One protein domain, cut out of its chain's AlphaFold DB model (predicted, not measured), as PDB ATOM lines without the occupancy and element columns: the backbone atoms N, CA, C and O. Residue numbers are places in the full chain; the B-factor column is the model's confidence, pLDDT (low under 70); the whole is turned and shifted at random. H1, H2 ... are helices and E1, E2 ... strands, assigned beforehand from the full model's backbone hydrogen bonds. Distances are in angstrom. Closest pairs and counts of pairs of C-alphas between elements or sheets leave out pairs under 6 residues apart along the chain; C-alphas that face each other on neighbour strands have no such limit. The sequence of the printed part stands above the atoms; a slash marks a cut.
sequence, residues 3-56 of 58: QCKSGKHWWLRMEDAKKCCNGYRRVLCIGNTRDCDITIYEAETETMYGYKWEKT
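AT A GLANCE: This is residues 3 to 56 of the 58 residues of an uncharacterized protein of Moorella thermoacetica (UniProt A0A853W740). A narrow antiparallel sheet of three strands makes the long body, with a small head at one end of it that holds the one short helix H1 and residues 3 to 13 before it, a stretch with no named element. The long strand E3 runs along the middle of the sheet; E1 pairs with its residues 49 to 55 on one side and E2 with its residues 47 to 51 on the other, and the tip of the hairpin E2 and E3 lies at the end away from the head. The printed part has 54 residues, with one named helix and three named strands in the order H1, E1, E2, E3; the sheet's order is E1, E3, E2, all antiparallel, and the class is mixed, helices and strands. The whole is only just loose, close to compact, with a radius of gyration of the C-alphas of 12.5 A, and it is elongated, its C-alphas spanning 35 by 20 by 15 A.

IN THESE COORDINATES: The printed part begins at Gln 3, whose C-alpha is at (36.619, -24.326, 24.422), and residues 3 to 13 hold no named element. H1 follows, residues 14 to 19, from C-alpha 14 at (42.992, -29.306, 25.750), and measures 8.8 A from first to last C-alpha. After residues 20 to 23 comes E1, residues 24 to 30, 19.0 A long from first to last C-alpha. Residues 31 to 37 join it to E2, residues 38 to 42, 13.2 A from first to last C-alpha. Residues 43 to 46 then turn the chain into E3, residues 47 to 55, the longest strand, 25.7 A from first to last C-alpha. E3 ends at C-alpha 55, at (34.406, -40.162, 14.222), and Thr 56 is the last printed residue.

HOW THE PARTS SIT: H1 is on the sheet but only grazes it, with its residues 16 to 19 and 9 pairs of C-alphas within 10 A. H1 and E1 are near each other, with 5 pairs of C-alphas within 10 A. In H1 every O i to N i+4 pair is within hydrogen-bond range. In the sheet, E3 is the inner strand, and E1 and E2 are the edge strands. E1 and E3 are antiparallel neighbours, with 156 degrees between their N-to-C directions. The C-alphas of Tyr 24 and Lys 55 face each other at 4.3 A, and at the other end of the pairing those of Ile 30 and Tyr 49 face each other at 4.8 A. N 25 and O 54, 2.9 A apart, and N 50 and O 29, 2.9 A apart, are within hydrogen-bond range. E2 and E3 form a hairpin, antiparallel, also with 156 degrees between their directions. The C-alphas of Thr 39 and Gly 50 face each other at 4.0 A; N 40 and O 49, at 2.8 A, and N 47 and O 42, at 3.1 A, are within hydrogen-bond range. E1 and E2 are apart, though they follow each other in the chain. The sheet's C-alphas lie up to 3.6 A off the best plane through them.

THE WHOLE: The two C-alphas farthest apart are those of Lys 5 and Glu 46, at 35.0 A. The C-alphas of the first and last printed residues, Gln 3 and Thr 56, are 19.0 A apart. The printed part has no cut; it runs from residue 3 to residue 56 of a full chain of 58 residues. The links from H1 to E1 and from E2 to E3 are tight, with 4 residues each, and the link from E1 to E2 is short, with 7 residues. The mean pLDDT of the printed part is 90.7, and no printed residue is under 70.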
ATOM      1  N   GLN A   3      37.774 -24.332  25.315       95.44
ATOM      2  CA  GLN A   3      36.619 -24.326  24.422       95.44
ATOM      3  C   GLN A   3      36.952 -25.078  23.127       95.44
ATOM      4  O   GLN A   3      38.060 -24.954  22.602       95.44
ATOM      5  N   CYS A   4      36.019 -25.878  22.605       93.94
ATOM      6  CA  CYS A   4      36.220 -26.568  21.327       93.94
ATOM      7  C   CYS A   4      36.152 -25.610  20.125       93.94
ATOM      8  O   CYS A   4      35.615 -24.509  20.230       93.94
ATOM      9  N   LYS A   5      36.601 -26.062  18.942       89.06
ATOM     10  CA  LYS A   5      36.642 -25.248  17.705       89.06
ATOM     11  C   LYS A   5      35.293 -24.622  17.326       89.06
ATOM     12  O   LYS A   5      35.256 -23.513  16.812       89.06
ATOM     13  N   SER A   6      34.188 -25.325  17.576       90.25
ATOM     14  CA  SER A   6      32.836 -24.821  17.288       90.25
ATOM     15  C   SER A   6      32.319 -23.789  18.299       90.25
ATOM     16  O   SER A   6      31.230 -23.261  18.103       90.25
ATOM     17  N   GLY A   7      33.030 -23.553  19.407       92.50
ATOM     18  CA  GLY A   7      32.583 -22.692  20.504       92.50
ATOM     19  C   GLY A   7      31.501 -23.300  21.410       92.50
ATOM     20  O   GLY A   7      31.176 -22.717  22.441       92.50
ATOM     21  N   LYS A   8      30.944 -24.468  21.065       91.81
ATOM     22  CA  LYS A   8      29.740 -25.020  21.715       91.81
ATOM     23  C   LYS A   8      29.994 -25.763  23.026       91.81
ATOM     24  O   LYS A   8      29.086 -25.870  23.839       91.81
ATOM     25  N   HIS A   9      31.199 -26.294  23.228       92.81
ATOM     26  CA  HIS A   9      31.512 -27.160  24.367       92.81
ATOM     27  C   HIS A   9      32.791 -26.722  25.077       92.81
ATOM     28  O   HIS A   9      33.748 -26.269  24.441       92.81
ATOM     29  N   TRP A  10      32.810 -26.930  26.392       94.69
ATOM     30  CA  TRP A  10      33.947 -26.672  27.267       94.69
ATOM     31  C   TRP A  10      34.488 -27.980  27.832       94.69
ATOM     32  O   TRP A  10      33.727 -28.846  28.253       94.69
ATOM     33  N   TRP A  11      35.811 -28.103  27.851       93.56
ATOM     34  CA  TRP A  11      36.519 -29.301  28.285       93.56
ATOM     35  C   TRP A  11      37.567 -28.970  29.339       93.56
ATOM     36  O   TRP A  11      38.136 -27.876  29.372       93.56
ATOM     37  N   LEU A  12      37.864 -29.938  30.203       93.12
ATOM     38  CA  LEU A  12      38.925 -29.799  31.201       93.12
ATOM     39  C   LEU A  12      40.315 -30.006  30.590       93.12
ATOM     40  O   LEU A  12      41.270 -29.375  31.033       93.12
ATOM     41  N   ARG A  13      40.419 -30.837  29.546       91.75
ATOM     42  CA  ARG A  13      41.666 -31.136  28.833       91.75
ATOM     43  C   ARG A  13      41.671 -30.490  27.451       91.75
ATOM     44  O   ARG A  13      40.666 -30.500  26.740       91.75
ATOM     45  N   MET A  14      42.823 -29.955  27.055       94.12
ATOM     46  CA  MET A  14      42.992 -29.306  25.750       94.12
ATOM     47  C   MET A  14      42.818 -30.293  24.585       94.12
ATOM     48  O   MET A  14      42.302 -29.922  23.534       94.12
ATOM     49  N   GLU A  15      43.239 -31.546  24.756       91.94
ATOM     50  CA  GLU A  15      43.153 -32.587  23.722       91.94
ATOM     51  C   GLU A  15      41.700 -32.907  23.350       91.94
ATOM     52  O   GLU A  15      41.358 -32.962  22.168       91.94
ATOM     53  N   ASP A  16      40.824 -33.011  24.351       92.75
ATOM     54  CA  ASP A  16      39.388 -33.213  24.151       92.75
ATOM     55  C   ASP A  16      38.752 -32.024  23.420       92.75
ATOM     56  O   ASP A  16      37.979 -32.217  22.483       92.75
ATOM     57  N   ALA A  17      39.136 -30.789  23.768       93.62
ATOM     58  CA  ALA A  17      38.662 -29.591  23.071       93.62
ATOM     59  C   ALA A  17      39.102 -29.543  21.596       93.62
ATOM     60  O   ALA A  17      38.315 -29.134  20.741       93.62
ATOM     61  N   LYS A  18      40.328 -29.989  21.283       92.81
ATOM     62  CA  LYS A  18      40.840 -30.080  19.903       92.81
ATOM     63  C   LYS A  18      40.117 -31.148  19.076       92.81
ATOM     64  O   LYS A  18      39.974 -30.988  17.864       92.81
ATOM     65  N   LYS A  19      39.681 -32.234  19.720       92.06
ATOM     66  CA  LYS A  19      38.975 -33.350  19.076       92.06
ATOM     67  C   LYS A  19      37.481 -33.055  18.893       92.06
ATOM     68  O   LYS A  19      36.907 -33.353  17.848       92.06
ATOM     69  N   CYS A  20      36.859 -32.431  19.890       92.69
ATOM     70  CA  CYS A  20      35.437 -32.110  19.916       92.69
ATOM     71  C   CYS A  20      35.008 -31.225  18.736       92.69
ATOM     72  O   CYS A  20      35.599 -30.174  18.483       92.69
ATOM     73  N   CYS A  21      33.938 -31.628  18.041       87.44
ATOM     74  CA  CYS A  21      33.389 -30.912  16.884       87.44
ATOM     75  C   CYS A  21      34.397 -30.711  15.738       87.44
ATOM     76  O   CYS A  21      34.203 -29.835  14.898       87.44
ATOM     77  N   ASN A  22      35.457 -31.521  15.692       90.00
ATOM     78  CA  ASN A  22      36.468 -31.516  14.641       90.00
ATOM     79  C   ASN A  22      36.552 -32.905  13.989       90.00
ATOM     80  O   ASN A  22      37.575 -33.582  14.056       90.00
ATOM     81  N   GLY A  23      35.423 -33.372  13.446       89.81
ATOM     82  CA  GLY A  23      35.288 -34.724  12.890       89.81
ATOM     83  C   GLY A  23      35.047 -35.821  13.933       89.81
ATOM     84  O   GLY A  23      35.040 -37.001  13.590       89.81
ATOM     85  N   TYR A  24      34.847 -35.453  15.202       92.50
ATOM     86  CA  TYR A  24      34.532 -36.382  16.286       92.50
ATOM     87  C   TYR A  24      33.398 -35.865  17.171       92.50
ATOM     88  O   TYR A  24      33.252 -34.656  17.401       92.50
ATOM     89  N   ARG A  25      32.639 -36.807  17.735       90.94
ATOM     90  CA  ARG A  25      31.603 -36.577  18.749       90.94
ATOM     91  C   ARG A  25      31.822 -37.470  19.968       90.94
ATOM     92  O   ARG A  25      32.408 -38.548  19.849       90.94
ATOM     93  N   ARG A  26      31.320 -37.039  21.128       90.12
ATOM     94  CA  ARG A  26      31.197 -37.920  22.292       90.12
ATOM     95  C   ARG A  26      29.949 -38.770  22.181       90.12
ATOM     96  O   ARG A  26      28.884 -38.266  21.836       90.12
ATOM     97  N   VAL A  27      30.108 -40.049  22.494       91.06
ATOM     98  CA  VAL A  27      29.023 -41.022  22.537       91.06
ATOM     99  C   VAL A  27      29.012 -41.672  23.907       91.06
ATOM    100  O   VAL A  27      30.063 -42.067  24.413       91.06
ATOM    101  N   LEU A  28      27.820 -41.728  24.495       91.56
ATOM    102  CA  LEU A  28      27.555 -42.412  25.750       91.56
ATOM    103  C   LEU A  28      27.523 -43.924  25.497       91.56
ATOM    104  O   LEU A  28      26.804 -44.400  24.620       91.56
ATOM    105  N   CYS A  29      28.307 -44.661  26.270       90.06
ATOM    106  CA  CYS A  29      28.302 -46.110  26.332       90.06
ATOM    107  C   CYS A  29      27.492 -46.543  27.557       90.06
ATOM    108  O   CYS A  29      27.865 -46.190  28.675       90.06
ATOM    109  N   ILE A  30      26.438 -47.337  27.380       86.12
ATOM    110  CA  ILE A  30      25.688 -47.933  28.495       86.12
ATOM    111  C   ILE A  30      25.805 -49.457  28.385       86.12
ATOM    112  O   ILE A  30      25.694 -50.008  27.291       86.12
ATOM    113  N   GLY A  31      26.065 -50.141  29.500       75.44
ATOM    114  CA  GLY A  31      26.081 -51.608  29.585       75.44
ATOM    115  C   GLY A  31      27.373 -52.302  29.126       75.44
ATOM    116  O   GLY A  31      27.783 -53.270  29.756       75.44
ATOM    117  N   ASN A  32      28.060 -51.810  28.087       78.38
ATOM    118  CA  ASN A  32      29.402 -52.281  27.704       78.38
ATOM    119  C   ASN A  32      30.386 -51.105  27.647       78.38
ATOM    120  O   ASN A  32      30.422 -50.353  26.674       78.38
ATOM    121  N   THR A  33      31.177 -50.949  28.709       85.88
ATOM    122  CA  THR A  33      32.136 -49.847  28.878       85.88
ATOM    123  C   THR A  33      33.566 -50.206  28.471       85.88
ATOM    124  O   THR A  33      34.463 -49.376  28.600       85.88
ATOM    125  N   ARG A  34      33.794 -51.418  27.944       84.88
ATOM    126  CA  ARG A  34      35.137 -51.947  27.656       84.88
ATOM    127  C   ARG A  34      35.933 -51.097  26.658       84.88
ATOM    128  O   ARG A  34      37.149 -51.016  26.781       84.88
ATOM    129  N   ASP A  35      35.248 -50.453  25.715       84.69
ATOM    130  CA  ASP A  35      35.846 -49.611  24.668       84.69
ATOM    131  C   ASP A  35      35.676 -48.103  24.933       84.69
ATOM    132  O   ASP A  35      35.749 -47.287  24.009       84.69
ATOM    133  N   CYS A  36      35.376 -47.709  26.173       90.75
ATOM    134  CA  CYS A  36      35.113 -46.314  26.515       90.75
ATOM    135  C   CYS A  36      36.355 -45.661  27.122       90.75
ATOM    136  O   CYS A  36      37.024 -46.230  27.979       90.75
ATOM    137  N   ASP A  37      36.666 -44.446  26.663       88.50
ATOM    138  CA  ASP A  37      37.861 -43.704  27.086       88.50
ATOM    139  C   ASP A  37      37.763 -43.261  28.557       88.50
ATOM    140  O   ASP A  37      38.769 -43.044  29.228       88.50
ATOM    141  N   ILE A  38      36.532 -43.078  29.039       88.31
ATOM    142  CA  ILE A  38      36.186 -42.786  30.429       88.31
ATOM    143  C   ILE A  38      35.044 -43.705  30.833       88.31
ATOM    144  O   ILE A  38      34.121 -43.924  30.046       88.31
ATOM    145  N   THR A  39      35.090 -44.174  32.077       91.88
ATOM    146  CA  THR A  39      34.007 -44.912  32.728       91.88
ATOM    147  C   THR A  39      33.649 -44.214  34.034       91.88
ATOM    148  O   THR A  39      34.529 -43.718  34.736       91.88
ATOM    149  N   ILE A  40      32.359 -44.151  34.330       90.75
ATOM    150  CA  ILE A  40      31.773 -43.526  35.510       90.75
ATOM    151  C   ILE A  40      30.848 -44.561  36.148       90.75
ATOM    152  O   ILE A  40      30.082 -45.235  35.457       90.75
ATOM    153  N   TYR A  41      30.955 -44.693  37.466       91.25
ATOM    154  CA  TYR A  41      30.037 -45.479  38.276       91.25
ATOM    155  C   TYR A  41      29.178 -44.524  39.101       91.25
ATOM    156  O   TYR A  41      29.709 -43.765  39.913       91.25
ATOM    157  N   GLU A  42      27.868 -44.555  38.883       91.62
ATOM    158  CA  GLU A  42      26.897 -43.839  39.706       91.62
ATOM    159  C   GLU A  42      26.313 -44.789  40.746       91.62
ATOM    160  O   GLU A  42      25.592 -45.726  40.418       91.62
ATOM    161  N   ALA A  43      26.645 -44.540  42.015       92.56
ATOM    162  CA  ALA A  43      26.251 -45.412  43.117       92.56
ATOM    163  C   ALA A  43      24.741 -45.385  43.397       92.56
ATOM    164  O   ALA A  43      24.184 -46.409  43.766       92.56
ATOM    165  N   GLU A  44      24.079 -44.238  43.212       94.38
ATOM    166  CA  GLU A  44      22.641 -44.083  43.486       94.38
ATOM    167  C   GLU A  44      21.774 -44.945  42.562       94.38
ATOM    168  O   GLU A  44      20.770 -45.509  42.984       94.38
ATOM    169  N   THR A  45      22.181 -45.064  41.301       91.38
ATOM    170  CA  THR A  45      21.461 -45.816  40.268       91.38
ATOM    171  C   THR A  45      22.105 -47.170  39.981       91.38
ATOM    172  O   THR A  45      21.685 -47.851  39.045       91.38
ATOM    173  N   GLU A  46      23.162 -47.526  40.721       91.38
ATOM    174  CA  GLU A  46      24.021 -48.697  40.493       91.38
ATOM    175  C   GLU A  46      24.417 -48.866  39.012       91.38
ATOM    176  O   GLU A  46      24.564 -49.974  38.490       91.38
ATOM    177  N   THR A  47      24.573 -47.745  38.302       89.38
ATOM    178  CA  THR A  47      24.755 -47.731  36.851       89.38
ATOM    179  C   THR A  47      26.201 -47.427  36.504       89.38
ATOM    180  O   THR A  47      26.777 -46.420  36.915       89.38
ATOM    181  N   MET A  48      26.783 -48.288  35.672       91.81
ATOM    182  CA  MET A  48      28.074 -48.044  35.047       91.81
ATOM    183  C   MET A  48      27.871 -47.611  33.595       91.81
ATOM    184  O   MET A  48      27.310 -48.347  32.778       91.81
ATOM    185  N   TYR A  49      28.370 -46.426  33.261       92.69
ATOM    186  CA  TYR A  49      28.374 -45.901  31.900       92.69
ATOM    187  C   TYR A  49      29.735 -45.306  31.561       92.69
ATOM    188  O   TYR A  49      30.585 -45.094  32.418       92.69
ATOM    189  N   GLY A  50      29.973 -45.061  30.282       93.94
ATOM    190  CA  GLY A  50      31.223 -44.483  29.823       93.94
ATOM    191  C   GLY A  50      31.031 -43.539  28.659       93.94
ATOM    192  O   GLY A  50      29.940 -43.406  28.114       93.94
ATOM    193  N   TYR A  51      32.113 -42.894  28.251       92.19
ATOM    194  CA  TYR A  51      32.128 -42.069  27.056       92.19
ATOM    195  C   TYR A  51      33.240 -42.524  26.133       92.19
ATOM    196  O   TYR A  51      34.376 -42.715  26.566       92.19
ATOM    197  N   LYS A  52      32.934 -42.612  24.837       93.12
ATOM    198  CA  LYS A  52      33.932 -42.833  23.785       93.12
ATOM    199  C   LYS A  52      33.887 -41.751  22.712       93.12
ATOM    200  O   LYS A  52      32.858 -41.101  22.512       93.12
ATOM    201  N   TRP A  53      35.032 -41.466  22.109       92.75
ATOM    202  CA  TRP A  53      35.118 -40.572  20.964       92.75
ATOM    203  C   TRP A  53      34.836 -41.374  19.699       92.75
ATOM    204  O   TRP A  53      35.594 -42.275  19.359       92.75
ATOM    205  N   GLU A  54      33.797 -41.007  18.957       92.00
ATOM    206  CA  GLU A  54      33.537 -41.589  17.640       92.00
ATOM    207  C   GLU A  54      33.782 -40.557  16.550       92.00
ATOM    208  O   GLU A  54      33.425 -39.385  16.712       92.00
ATOM    209  N   LYS A  55      34.374 -40.989  15.429       91.62
ATOM    210  CA  LYS A  55      34.406 -40.162  14.222       91.62
ATOM    211  C   LYS A  55      32.974 -39.917  13.761       91.62
ATOM    212  O   LYS A  55      32.187 -40.857  13.643       91.62
ATOM    213  N   THR A  56      32.634 -38.663  13.494       85.50
ATOM    214  CA  THR A  56      31.397 -38.344  12.781       85.50
ATOM    215  C   THR A  56      31.538 -38.877  11.360       85.50
ATOM    216  O   THR A  56      32.505 -38.532  10.687       85.50
TER     217      THR A  56